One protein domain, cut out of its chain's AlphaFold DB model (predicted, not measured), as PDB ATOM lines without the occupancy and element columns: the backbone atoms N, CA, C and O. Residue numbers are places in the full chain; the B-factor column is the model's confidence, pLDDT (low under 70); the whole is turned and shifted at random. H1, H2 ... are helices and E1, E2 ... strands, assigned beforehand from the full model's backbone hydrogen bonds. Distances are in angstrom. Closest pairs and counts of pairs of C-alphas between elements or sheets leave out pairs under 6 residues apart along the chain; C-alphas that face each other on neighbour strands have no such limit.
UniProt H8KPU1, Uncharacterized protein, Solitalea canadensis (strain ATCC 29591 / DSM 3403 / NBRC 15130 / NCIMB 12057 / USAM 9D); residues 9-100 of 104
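Overview. This is residues 9 to 100 of the 104 residues of an uncharacterized protein of Solitalea canadensis (strain ATCC 29591 / DSM 3403 / NBRC 15130 / NCIMB 12057 / USAM 9D) (UniProt H8KPU1). A twisted wall of four strands has helices over one face and its other face bare: the long H3 slants over E1 and E2, H2 covers edge strand E4, and the short H1 sits at the far end of H3. The 92 printed residues hold E1, E2, E3, E4, H1, H2 and H3 in chain order, a mixed class. The sheet, E1 - E2 - E3 - E4, is antiparallel. The whole is compact, with a radius of gyration of the C-alphas of 12.3 A and spans of 33 by 30 by 21 A.

Along the chain. E1, residues 9 to 15, begins at C-alpha 9 (4.206, -43.736, 34.149). E2, residues 19 to 26, is 23.7 A long; E3 is residues 30 to 35 and E4 residues 38 to 43. H1 is residues 51 to 56. H2, residues 60 to 75, is 22.0 A long, and H3, residues 81 to 100, is 29.5 A, ending at C-alpha 100 (3.472, -32.630, 23.698).

Arrangement. The strands form a meander, each the antiparallel neighbour of the one before, and three hairpins. Within hydrogen-bond range are N 11 and O 23 at 2.8 A for E1 and E2, N 24 and O 32 at 2.7 A for E2 and E3, and N 33 and O 40 at 2.8 A for E3 and E4. H3 on one face makes two layers, a helix over a sheet, at a height over the sheet of 8.7 A; its closest C-alphas to E1 are Leu 90 and Val 13, 6.3 A. H2, on the same face, lies over E4 and stands up from the sheet by 56 degrees; the closest C-alphas are Tyr 42 and Ile 67, 5.8 A. H1 only grazes the sheet. H3 touches H2 with residues 84 to 92 alone, at a steep tilt of 53 degrees, opposite ways; the closest C-alphas are Glu 60 and Trp 88, 6.6 A. It touches H1 with residues 95 to 99 alone; the closest C-alphas are Thr 56 and Gln 95, 4.8 A. Every O i to N i+4 pair is within range in H1 and H2, and 15 of 16 in H3.

Size, cuts and confidence. The C-alphas of Leu 76 and Lys 100, the two farthest apart, are 37.3 A apart. The printed part has no cut and no long link; E4 to H1 is short and the others are tight. Mean pLDDT of the printed part is 92.9, with residue 18 under 70.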
ATOM      1  N   GLU A   9       5.247 -44.000  35.129       96.50
ATOM      2  CA  GLU A   9       4.206 -43.736  34.149       96.50
ATOM      3  C   GLU A   9       4.217 -44.844  33.099       96.50
ATOM      4  O   GLU A   9       5.283 -45.348  32.739       96.50
ATOM      5  N   SER A  10       3.037 -45.231  32.617       97.50
ATOM      6  CA  SER A  10       2.883 -46.259  31.589       97.50
ATOM      7  C   SER A  10       2.230 -45.687  30.337       97.50
ATOM      8  O   SER A  10       1.139 -45.125  30.423       97.50
ATOM      9  N   TYR A  11       2.844 -45.918  29.182       97.38
ATOM     10  CA  TYR A  11       2.382 -45.453  27.879       97.38
ATOM     11  C   TYR A  11       2.074 -46.654  27.001       97.38
ATOM     12  O   TYR A  11       2.970 -47.425  26.658       97.38
ATOM     13  N   TYR A  12       0.805 -46.821  26.637       96.25
ATOM     14  CA  TYR A  12       0.394 -47.811  25.650       96.25
ATOM     15  C   TYR A  12       0.523 -47.202  24.255       96.25
ATOM     16  O   TYR A  12      -0.165 -46.237  23.928       96.25
ATOM     17  N   VAL A  13       1.387 -47.780  23.425       95.12
ATOM     18  CA  VAL A  13       1.634 -47.322  22.057       95.12
ATOM     19  C   VAL A  13       1.267 -48.444  21.102       95.12
ATOM     20  O   VAL A  13       1.854 -49.523  21.148       95.12
ATOM     21  N   SER A  14       0.305 -48.195  20.218       92.19
ATOM     22  CA  SER A  14      -0.115 -49.145  19.186       92.19
ATOM     23  C   SER A  14       0.170 -48.611  17.794       92.19
ATOM     24  O   SER A  14      -0.203 -47.482  17.480       92.19
ATOM     25  N   HIS A  15       0.744 -49.451  16.935       86.00
ATOM     26  CA  HIS A  15       0.932 -49.160  15.521       86.00
ATOM     27  C   HIS A  15       0.142 -50.161  14.661       86.00
ATOM     28  O   HIS A  15       0.300 -51.373  14.838       86.00
ATOM     29  N   PRO A  16      -0.649 -49.703  13.669       80.44
ATOM     30  CA  PRO A  16      -1.560 -50.564  12.902       80.44
ATOM     31  C   PRO A  16      -0.859 -51.730  12.189       80.44
ATOM     32  O   PRO A  16      -1.434 -52.802  12.049       80.44
ATOM     33  N   ASN A  17       0.400 -51.542  11.783       80.00
ATOM     34  CA  ASN A  17       1.174 -52.549  11.040       80.00
ATOM     35  C   ASN A  17       2.246 -53.272  11.869       80.00
ATOM     36  O   ASN A  17       2.934 -54.147  11.344       80.00
ATOM     37  N   HIS A  18       2.465 -52.859  13.119       68.62
ATOM     38  CA  HIS A  18       3.609 -53.316  13.914       68.62
ATOM     39  C   HIS A  18       3.215 -53.778  15.319       68.62
ATOM     40  O   HIS A  18       4.131 -54.091  16.057       68.62
ATOM     41  N   SER A  19       1.907 -53.878  15.631       82.88
ATOM     42  CA  SER A  19       1.302 -54.244  16.931       82.88
ATOM     43  C   SER A  19       1.579 -53.204  18.041       82.88
ATOM     44  O   SER A  19       1.709 -52.020  17.725       82.88
ATOM     45  N   PHE A  20       1.562 -53.574  19.324       91.38
ATOM     46  CA  PHE A  20       1.596 -52.656  20.464       91.38
ATOM     47  C   PHE A  20       2.774 -52.894  21.417       91.38
ATOM     48  O   PHE A  20       3.325 -53.985  21.533       91.38
ATOM     49  N   SER A  21       3.150 -51.861  22.160       94.50
ATOM     50  CA  SER A  21       4.022 -51.988  23.328       94.50
ATOM     51  C   SER A  21       3.561 -51.068  24.443       94.50
ATOM     52  O   SER A  21       2.992 -50.006  24.198       94.50
ATOM     53  N   VAL A  22       3.832 -51.481  25.675       96.81
ATOM     54  CA  VAL A  22       3.679 -50.648  26.863       96.81
ATOM     55  C   VAL A  22       5.063 -50.235  27.333       96.81
ATOM     56  O   VAL A  22       5.905 -51.089  27.611       96.81
ATOM     57  N   PHE A  23       5.288 -48.928  27.414       97.44
ATOM     58  CA  PHE A  23       6.515 -48.326  27.920       97.44
ATOM     59  C   PHE A  23       6.276 -47.857  29.348       97.44
ATOM     60  O   PHE A  23       5.322 -47.132  29.605       97.44
ATOM     61  N   PHE A  24       7.146 -48.251  30.266       97.94
ATOM     62  CA  PHE A  24       7.156 -47.803  31.648       97.94
ATOM     63  C   PHE A  24       8.387 -46.939  31.863       97.94
ATOM     64  O   PHE A  24       9.505 -47.408  31.642       97.94
ATOM     65  N   ILE A  25       8.177 -45.703  32.298       96.88
ATOM     66  CA  ILE A  25       9.242 -44.735  32.566       96.88
ATOM     67  C   ILE A  25       9.111 -44.192  33.979       96.88
ATOM     68  O   ILE A  25       8.003 -43.995  34.476       96.88
ATOM     69  N   ASN A  26      10.241 -43.957  34.638       95.06
ATOM     70  CA  ASN A  26      10.276 -43.298  35.939       95.06
ATOM     71  C   ASN A  26      11.258 -42.119  35.943       95.06
ATOM     72  O   ASN A  26      12.054 -41.934  35.027       95.06
ATOM     73  N   GLU A  27      11.216 -41.325  37.008       92.44
ATOM     74  CA  GLU A  27      12.033 -40.111  37.142       92.44
ATOM     75  C   GLU A  27      13.528 -40.404  37.386       92.44
ATOM     76  O   GLU A  27      14.363 -39.503  37.288       92.44
ATOM     77  N   ILE A  28      13.889 -41.663  37.677       93.94
ATOM     78  CA  ILE A  28      15.268 -42.086  37.977       93.94
ATOM     79  C   ILE A  28      16.014 -42.675  36.767       93.94
ATOM     80  O   ILE A  28      17.144 -43.155  36.907       93.94
ATOM     81  N   GLY A  29      15.402 -42.633  35.580       96.12
ATOM     82  CA  GLY A  29      16.037 -43.040  34.328       96.12
ATOM     83  C   GLY A  29      15.842 -44.503  33.939       96.12
ATOM     84  O   GLY A  29      16.558 -44.988  33.055       96.12
ATOM     85  N   ASP A  30      14.917 -45.219  34.582       96.38
ATOM     86  CA  ASP A  30      14.549 -46.569  34.169       96.38
ATOM     87  C   ASP A  30      13.511 -46.531  33.053       96.38
ATOM     88  O   ASP A  30      12.494 -45.837  33.129       96.38
ATOM     89  N   LEU A  31      13.753 -47.367  32.050       97.19
ATOM     90  CA  LEU A  31      12.800 -47.703  31.013       97.19
ATOM     91  C   LEU A  31      12.584 -49.215  30.991       97.19
ATOM     92  O   LEU A  31      13.542 -49.987  30.883       97.19
ATOM     93  N   PHE A  32      11.322 -49.630  31.011       97.06
ATOM     94  CA  PHE A  32      10.898 -51.000  30.727       97.06
ATOM     95  C   PHE A  32       9.874 -50.994  29.592       97.06
ATOM     96  O   PHE A  32       9.020 -50.119  29.522       97.06
ATOM     97  N   ILE A  33       9.971 -51.954  28.681       96.12
ATOM     98  CA  ILE A  33       9.123 -52.069  27.497       96.12
ATOM     99  C   ILE A  33       8.641 -53.505  27.437       96.12
ATOM    100  O   ILE A  33       9.460 -54.421  27.464       96.12
ATOM    101  N   THR A  34       7.336 -53.698  27.312       94.62
ATOM    102  CA  THR A  34       6.739 -55.016  27.083       94.62
ATOM    103  C   THR A  34       5.818 -54.965  25.875       94.62
ATOM    104  O   THR A  34       5.101 -53.986  25.664       94.62
ATOM    105  N   GLY A  35       5.862 -56.007  25.057       89.81
ATOM    106  CA  GLY A  35       5.065 -56.147  23.844       89.81
ATOM    107  C   GLY A  35       5.137 -57.578  23.324       89.81
ATOM    108  O   GLY A  35       5.848 -58.423  23.871       89.81
ATOM    109  N   ASP A  36       4.442 -57.870  22.231       83.69
ATOM    110  CA  ASP A  36       4.349 -59.223  21.666       83.69
ATOM    111  C   ASP A  36       5.675 -59.768  21.091       83.69
ATOM    112  O   ASP A  36       5.807 -60.961  20.808       83.69
ATOM    113  N   TRP A  37       6.712 -58.934  20.983       83.56
ATOM    114  CA  TRP A  37       8.072 -59.331  20.588       83.56
ATOM    115  C   TRP A  37       8.979 -59.723  21.753       83.56
ATOM    116  O   TRP A  37      10.025 -60.339  21.492       83.56
ATOM    117  N   GLY A  38       8.583 -59.415  22.987       87.06
ATOM    118  CA  GLY A  38       9.348 -59.644  24.206       87.06
ATOM    119  C   GLY A  38       9.565 -58.370  25.016       87.06
ATOM    120  O   GLY A  38       9.099 -57.290  24.652       87.06
ATOM    121  N   ASP A  39      10.318 -58.532  26.099       92.75
ATOM    122  CA  ASP A  39      10.567 -57.472  27.063       92.75
ATOM    123  C   ASP A  39      11.956 -56.863  26.869       92.75
ATOM    124  O   ASP A  39      12.935 -57.558  26.584       92.75
ATOM    125  N   TYR A  40      12.038 -55.547  27.026       95.25
ATOM    126  CA  TYR A  40      13.270 -54.780  26.919       95.25
ATOM    127  C   TYR A  40      13.371 -53.844  28.107       95.25
ATOM    128  O   TYR A  40      12.375 -53.309  28.586       95.25
ATOM    129  N   SER A  41      14.587 -53.596  28.569       96.06
ATOM    130  CA  SER A  41      14.809 -52.574  29.581       96.06
ATOM    131  C   SER A  41      16.162 -51.925  29.434       96.06
ATOM    132  O   SER A  41      17.084 -52.503  28.853       96.06
ATOM    133  N   TYR A  42      16.277 -50.711  29.951       96.94
ATOM    134  CA  TYR A  42      17.557 -50.057  30.147       96.94
ATOM    135  C   TYR A  42      17.429 -48.975  31.217       96.94
ATOM    136  O   TYR A  42      16.412 -48.293  31.293       96.94
ATOM    137  N   THR A  43      18.485 -48.802  32.008       96.25
ATOM    138  CA  THR A  43      18.583 -47.725  32.997       96.25
ATOM    139  C   THR A  43      19.682 -46.761  32.580       96.25
ATOM    140  O   THR A  43      20.866 -47.125  32.564       96.25
ATOM    141  N   TRP A  44      19.320 -45.516  32.285       96.81
ATOM    142  CA  TRP A  44      20.296 -44.451  32.084       96.81
ATOM    143  C   TRP A  44      20.712 -43.869  33.430       96.81
ATOM    144  O   TRP A  44      19.890 -43.429  34.219       96.81
ATOM    145  N   ARG A  45      22.022 -43.828  33.693       94.00
ATOM    146  CA  ARG A  45      22.575 -43.229  34.925       94.00
ATOM    147  C   ARG A  45      22.832 -41.728  34.815       94.00
ATOM    148  O   ARG A  45      23.136 -41.086  35.811       94.00
ATOM    149  N   ARG A  46      22.770 -41.184  33.600       93.25
ATOM    150  CA  ARG A  46      22.981 -39.767  33.313       93.25
ATOM    151  C   ARG A  46      22.095 -39.372  32.139       93.25
ATOM    152  O   ARG A  46      22.374 -39.780  31.016       93.25
ATOM    153  N   TYR A  47      21.053 -38.604  32.429       94.38
ATOM    154  CA  TYR A  47      20.044 -38.160  31.461       94.38
ATOM    155  C   TYR A  47      19.708 -36.663  31.586       94.38
ATOM    156  O   TYR A  47      18.972 -36.138  30.769       94.38
ATOM    157  N   GLY A  48      20.299 -35.944  32.544       92.69
ATOM    158  CA  GLY A  48      19.987 -34.534  32.788       92.69
ATOM    159  C   GLY A  48      19.003 -34.386  33.942       92.69
ATOM    160  O   GLY A  48      19.093 -35.147  34.904       92.69
ATOM    161  N   ASN A  49      18.117 -33.392  33.856       91.06
ATOM    162  CA  ASN A  49      17.174 -33.064  34.929       91.06
ATOM    163  C   ASN A  49      15.844 -33.816  34.803       91.06
ATOM    164  O   ASN A  49      15.264 -34.174  35.822       91.06
ATOM    165  N   ASP A  50      15.384 -34.065  33.576       93.81
ATOM    166  CA  ASP A  50      14.113 -34.728  33.289       93.81
ATOM    167  C   ASP A  50      14.338 -35.895  32.318       93.81
ATOM    168  O   ASP A  50      14.986 -35.762  31.275       93.81
ATOM    169  N   PHE A  51      13.849 -37.078  32.692       95.81
ATOM    170  CA  PHE A  51      14.052 -38.278  31.890       95.81
ATOM    171  C   PHE A  51      13.141 -38.335  30.658       95.81
ATOM    172  O   PHE A  51      13.559 -38.858  29.625       95.81
ATOM    173  N   LYS A  52      11.927 -37.776  30.718       95.50
ATOM    174  CA  LYS A  52      11.020 -37.711  29.565       95.50
ATOM    175  C   LYS A  52      11.601 -36.781  28.506       95.50
ATOM    176  O   LYS A  52      11.713 -37.185  27.351       95.50
ATOM    177  N   GLU A  53      12.089 -35.610  28.911       95.50
ATOM    178  CA  GLU A  53      12.821 -34.683  28.040       95.50
ATOM    179  C   GLU A  53      14.034 -35.370  27.394       95.50
ATOM    180  O   GLU A  53      14.182 -35.341  26.170       95.50
ATOM    181  N   PHE A  54      14.852 -36.079  28.178       96.38
ATOM    182  CA  PHE A  54      15.968 -36.864  27.643       96.38
ATOM    183  C   PHE A  54      15.530 -37.853  26.557       96.38
ATOM    184  O   PHE A  54      16.179 -37.943  25.514       96.38
ATOM    185  N   LEU A  55      14.429 -38.580  26.777       96.50
ATOM    186  CA  LEU A  55      13.897 -39.526  25.800       96.50
ATOM    187  C   LEU A  55      13.440 -38.825  24.512       96.50
ATOM    188  O   LEU A  55      13.692 -39.367  23.437       96.50
ATOM    189  N   THR A  56      12.850 -37.623  24.573       96.25
ATOM    190  CA  THR A  56      12.413 -36.881  23.366       96.25
ATOM    191  C   THR A  56      13.559 -36.505  22.420       96.25
ATOM    192  O   THR A  56      13.348 -36.430  21.204       96.25
ATOM    193  N   GLY A  57      14.761 -36.281  22.967       94.12
ATOM    194  CA  GLY A  57      15.983 -35.953  22.225       94.12
ATOM    195  C   GLY A  57      16.910 -37.147  21.984       94.12
ATOM    196  O   GLY A  57      17.966 -36.998  21.365       94.12
ATOM    197  N   LEU A  58      16.554 -38.334  22.481       95.81
ATOM    198  CA  LEU A  58      17.385 -39.521  22.360       95.81
ATOM    199  C   LEU A  58      17.393 -40.020  20.914       95.81
ATOM    200  O   LEU A  58      16.357 -40.387  20.367       95.81
ATOM    201  N   ASN A  59      18.582 -40.094  20.316       93.38
ATOM    202  CA  ASN A  59      18.747 -40.708  19.005       93.38
ATOM    203  C   ASN A  59      18.280 -42.175  19.033       93.38
ATOM    204  O   ASN A  59      18.648 -42.955  19.916       93.38
ATOM    205  N   GLU A  60      17.492 -42.557  18.039       88.44
ATOM    206  CA  GLU A  60      16.781 -43.827  18.023       88.44
ATOM    207  C   GLU A  60      17.703 -45.025  17.759       88.44
ATOM    208  O   GLU A  60      17.482 -46.115  18.295       88.44
ATOM    209  N   GLU A  61      18.780 -44.839  16.992       90.69
ATOM    210  CA  GLU A  61      19.798 -45.878  16.797       90.69
ATOM    211  C   GLU A  61      20.552 -46.141  18.104       90.69
ATOM    212  O   GLU A  61      20.760 -47.295  18.500       90.69
ATOM    213  N   TYR A  62      20.909 -45.071  18.822       94.12
ATOM    214  CA  TYR A  62      21.513 -45.172  20.146       94.12
ATOM    215  C   TYR A  62      20.578 -45.883  21.126       94.12
ATOM    216  O   TYR A  62      21.007 -46.823  21.801       94.12
ATOM    217  N   PHE A  63      19.302 -45.501  21.160       94.94
ATOM    218  CA  PHE A  63      18.272 -46.177  21.944       94.94
ATOM    219  C   PHE A  63      18.233 -47.687  21.658       94.94
ATOM    220  O   PHE A  63      18.395 -48.493  22.580       94.94
ATOM    221  N   CYS A  64      18.132 -48.072  20.381       92.19
ATOM    222  CA  CYS A  64      18.121 -49.472  19.953       92.19
ATOM    223  C   CYS A  64      19.373 -50.228  20.404       92.19
ATOM    224  O   CYS A  64      19.288 -51.373  20.855       92.19
ATOM    225  N   SER A  65      20.542 -49.585  20.320       93.50
ATOM    226  CA  SER A  65      21.800 -50.184  20.766       93.50
ATOM    227  C   SER A  65      21.774 -50.510  22.264       93.50
ATOM    228  O   SER A  65      22.191 -51.597  22.664       93.50
ATOM    229  N   LYS A  66      21.223 -49.616  23.098       95.38
ATOM    230  CA  LYS A  66      21.181 -49.788  24.556       95.38
ATOM    231  C   LYS A  66      20.258 -50.914  24.977       95.38
ATOM    232  O   LYS A  66      20.686 -51.800  25.722       95.38
ATOM    233  N   ILE A  67      19.039 -50.931  24.445       94.56
ATOM    234  CA  ILE A  67      18.086 -52.001  24.748       94.56
ATOM    235  C   ILE A  67      18.566 -53.349  24.196       94.56
ATOM    236  O   ILE A  67      18.396 -54.372  24.853       94.56
ATOM    237  N   SER A  68      19.238 -53.369  23.038       93.81
ATOM    238  CA  SER A  68      19.779 -54.602  22.461       93.81
ATOM    239  C   SER A  68      20.941 -55.163  23.278       93.81
ATOM    240  O   SER A  68      21.039 -56.382  23.419       93.81
ATOM    241  N   ILE A  69      21.823 -54.307  23.807       94.50
ATOM    242  CA  ILE A  69      22.912 -54.731  24.699       94.50
ATOM    243  C   ILE A  69      22.326 -55.361  25.962       94.50
ATOM    244  O   ILE A  69      22.741 -56.453  26.347       94.50
ATOM    245  N   ASN A  70      21.345 -54.706  26.586       94.50
ATOM    246  CA  ASN A  70      20.755 -55.230  27.812       94.50
ATOM    247  C   ASN A  70      19.978 -56.533  27.574       94.50
ATOM    248  O   ASN A  70      20.167 -57.494  28.315       94.50
ATOM    249  N   TYR A  71      19.204 -56.614  26.487       94.50
ATOM    250  CA  TYR A  71      18.534 -57.849  26.076       94.50
ATOM    251  C   TYR A  71      19.534 -58.997  25.873       94.50
ATOM    252  O   TYR A  71      19.314 -60.111  26.343       94.50
ATOM    253  N   ASN A  72      20.666 -58.732  25.209       94.31
ATOM    254  CA  ASN A  72      21.706 -59.739  25.016       94.31
ATOM    255  C   ASN A  72      22.308 -60.200  26.349       94.31
ATOM    256  O   ASN A  72      22.453 -61.395  26.571       94.31
ATOM    257  N   ASN A  73      22.577 -59.282  27.275       93.62
ATOM    258  CA  ASN A  73      23.079 -59.647  28.601       93.62
ATOM    259  C   ASN A  73      22.085 -60.518  29.391       93.62
ATOM    260  O   ASN A  73      22.509 -61.389  30.146       93.62
ATOM    261  N   GLN A  74      20.777 -60.308  29.210       92.62
ATOM    262  CA  GLN A  74      19.721 -61.069  29.889       92.62
ATOM    263  C   GLN A  74      19.452 -62.438  29.253       92.62
ATOM    264  O   GLN A  74      19.137 -63.396  29.958       92.62
ATOM    265  N   HIS A  75      19.562 -62.544  27.928       91.94
ATOM    266  CA  HIS A  75      19.133 -63.730  27.180       91.94
ATOM    267  C   HIS A  75      20.264 -64.472  26.462       91.94
ATOM    268  O   HIS A  75      19.997 -65.476  25.799       91.94
ATOM    269  N   LEU A  76      21.501 -63.979  26.564       93.88
ATOM    270  CA  LEU A  76      22.697 -64.489  25.881       93.88
ATOM    271  C   LEU A  76      22.518 -64.611  24.358       93.88
ATOM    272  O   LEU A  76      23.103 -65.480  23.708       93.88
ATOM    273  N   LYS A  77      21.662 -63.757  23.786       93.00
ATOM    274  CA  LYS A  77      21.389 -63.674  22.350       93.00
ATOM    275  C   LYS A  77      20.920 -62.278  21.963       93.00
ATOM    276  O   LYS A  77      20.189 -61.625  22.705       93.00
ATOM    277  N   SER A  78      21.248 -61.857  20.747       90.69
ATOM    278  CA  SER A  78      20.721 -60.611  20.195       90.69
ATOM    279  C   SER A  78      19.237 -60.745  19.825       90.69
ATOM    280  O   SER A  78      18.826 -61.776  19.279       90.69
ATOM    281  N   PRO A  79      18.421 -59.703  20.055       91.44
ATOM    282  CA  PRO A  79      17.064 -59.666  19.532       91.44
ATOM    283  C   PRO A  79      17.104 -59.601  17.999       91.44
ATOM    284  O   PRO A  79      18.024 -59.047  17.393       91.44
ATOM    285  N   SER A  80      16.098 -60.177  17.340       91.25
ATOM    286  CA  SER A  80      16.038 -60.146  15.874       91.25
ATOM    287  C   SER A  80      15.904 -58.709  15.357       91.25
ATOM    288  O   SER A  80      15.186 -57.906  15.958       91.25
ATOM    289  N   LYS A  81      16.492 -58.417  14.190       90.06
ATOM    290  CA  LYS A  81      16.428 -57.086  13.558       90.06
ATOM    291  C   LYS A  81      14.994 -56.591  13.346       90.06
ATOM    292  O   LYS A  81      14.723 -55.418  13.567       90.06
ATOM    293  N   SER A  82      14.075 -57.483  12.961       89.19
ATOM    294  CA  SER A  82      12.664 -57.125  12.753       89.19
ATOM    295  C   SER A  82      12.003 -56.636  14.040       89.19
ATOM    296  O   SER A  82      11.332 -55.614  14.026       89.19
ATOM    297  N   LYS A  83      12.236 -57.332  15.160       89.00
ATOM    298  CA  LYS A  83      11.699 -56.943  16.472       89.00
ATOM    299  C   LYS A  83      12.256 -55.598  16.939       89.00
ATOM    300  O   LYS A  83      11.490 -54.746  17.365       89.00
ATOM    301  N   LEU A  84      13.568 -55.382  16.797       89.44
ATOM    302  CA  LEU A  84      14.180 -54.086  17.119       89.44
ATOM    303  C   LEU A  84      13.593 -52.949  16.277       89.44
ATOM    304  O   LEU A  84      13.345 -51.873  16.808       89.44
ATOM    305  N   LYS A  85      13.325 -53.196  14.989       89.38
ATOM    306  CA  LYS A  85      12.680 -52.213  14.114       89.38
ATOM    307  C   LYS A  85      11.277 -51.839  14.607       89.38
ATOM    308  O   LYS A  85      10.957 -50.657  14.628       89.38
ATOM    309  N   SER A  86      10.472 -52.807  15.046       90.00
ATOM    310  CA  SER A  86       9.148 -52.534  15.622       90.00
ATOM    311  C   SER A  86       9.240 -51.705  16.905       90.00
ATOM    312  O   SER A  86       8.552 -50.694  17.025       90.00
ATOM    313  N   VAL A  87      10.135 -52.076  17.832       91.25
ATOM    314  CA  VAL A  87      10.350 -51.318  19.079       91.25
ATOM    315  C   VAL A  87      10.789 -49.884  18.782       91.25
ATOM    316  O   VAL A  87      10.280 -48.952  19.394       91.25
ATOM    317  N   TRP A  88      11.685 -49.695  17.812       90.31
ATOM    318  CA  TRP A  88      12.104 -48.374  17.349       90.31
ATOM    319  C   TRP A  88      10.929 -47.538  16.839       90.31
ATOM    320  O   TRP A  88      10.736 -46.415  17.295       90.31
ATOM    321  N   GLN A  89      10.123 -48.068  15.921       91.31
ATOM    322  CA  GLN A  89       9.000 -47.316  15.353       91.31
ATOM    323  C   GLN A  89       7.987 -46.901  16.429       91.31
ATOM    324  O   GLN A  89       7.454 -45.797  16.380       91.31
ATOM    325  N   LEU A  90       7.758 -47.758  17.427       93.25
ATOM    326  CA  LEU A  90       6.907 -47.429  18.572       93.25
ATOM    327  C   LEU A  90       7.562 -46.410  19.512       93.25
ATOM    328  O   LEU A  90       6.870 -45.549  20.046       93.25
ATOM    329  N   PHE A  91       8.884 -46.459  19.687       94.94
ATOM    330  CA  PHE A  91       9.614 -45.450  20.451       94.94
ATOM    331  C   PHE A  91       9.534 -44.067  19.793       94.94
ATOM    332  O   PHE A  91       9.322 -43.085  20.494       94.94
ATOM    333  N   ALA A  92       9.606 -43.981  18.462       93.75
ATOM    334  CA  ALA A  92       9.433 -42.714  17.748       93.75
ATOM    335  C   ALA A  92       8.047 -42.090  18.009       93.75
ATOM    336  O   ALA A  92       7.946 -40.896  18.283       93.75
ATOM    337  N   LEU A  93       6.986 -42.907  18.020       94.44
ATOM    338  CA  LEU A  93       5.639 -42.455  18.391       94.44
ATOM    339  C   LEU A  93       5.552 -42.014  19.857       94.44
ATOM    340  O   LEU A  93       4.907 -41.014  20.162       94.44
ATOM    341  N   LEU A  94       6.218 -42.731  20.768       95.62
ATOM    342  CA  LEU A  94       6.317 -42.304  22.163       95.62
ATOM    343  C   LEU A  94       6.994 -40.931  22.263       95.62
ATOM    344  O   LEU A  94       6.501 -40.071  22.981       95.62
ATOM    345  N   GLN A  95       8.092 -40.700  21.538       96.06
ATOM    346  CA  GLN A  95       8.789 -39.412  21.556       96.06
ATOM    347  C   GLN A  95       7.889 -38.260  21.095       96.06
ATOM    348  O   GLN A  95       7.960 -37.176  21.665       96.06
ATOM    349  N   GLU A  96       7.041 -38.476  20.087       95.00
ATOM    350  CA  GLU A  96       6.056 -37.478  19.653       95.00
ATOM    351  C   GLU A  96       5.047 -37.139  20.751       95.00
ATOM    352  O   GLU A  96       4.702 -35.971  20.913       95.00
ATOM    353  N   GLU A  97       4.585 -38.133  21.512       95.56
ATOM    354  CA  GLU A  97       3.671 -37.898  22.631       95.56
ATOM    355  C   GLU A  97       4.365 -37.175  23.788       95.56
ATOM    356  O   GLU A  97       3.861 -36.167  24.279       95.56
ATOM    357  N   LEU A  98       5.572 -37.612  24.153       95.75
ATOM    358  CA  LEU A  98       6.354 -36.988  25.217       95.75
ATOM    359  C   LEU A  98       6.655 -35.512  24.926       95.75
ATOM    360  O   LEU A  98       6.573 -34.700  25.841       95.75
ATOM    361  N   ARG A  99       6.927 -35.136  23.666       95.31
ATOM    362  CA  ARG A  99       7.141 -33.725  23.277       95.31
ATOM    363  C   ARG A  99       5.937 -32.842  23.612       95.31
ATOM    364  O   ARG A  99       6.107 -31.756  24.169       95.31
ATOM    365  N   LYS A 100       4.718 -33.341  23.364       94.12
ATOM    366  CA  LYS A 100       3.472 -32.630  23.698       94.12
ATOM    367  C   LYS A 100       3.335 -32.406  25.202       94.12
ATOM    368  O   LYS A 100       2.856 -31.354  25.610       94.12
TER     369      LYS A 100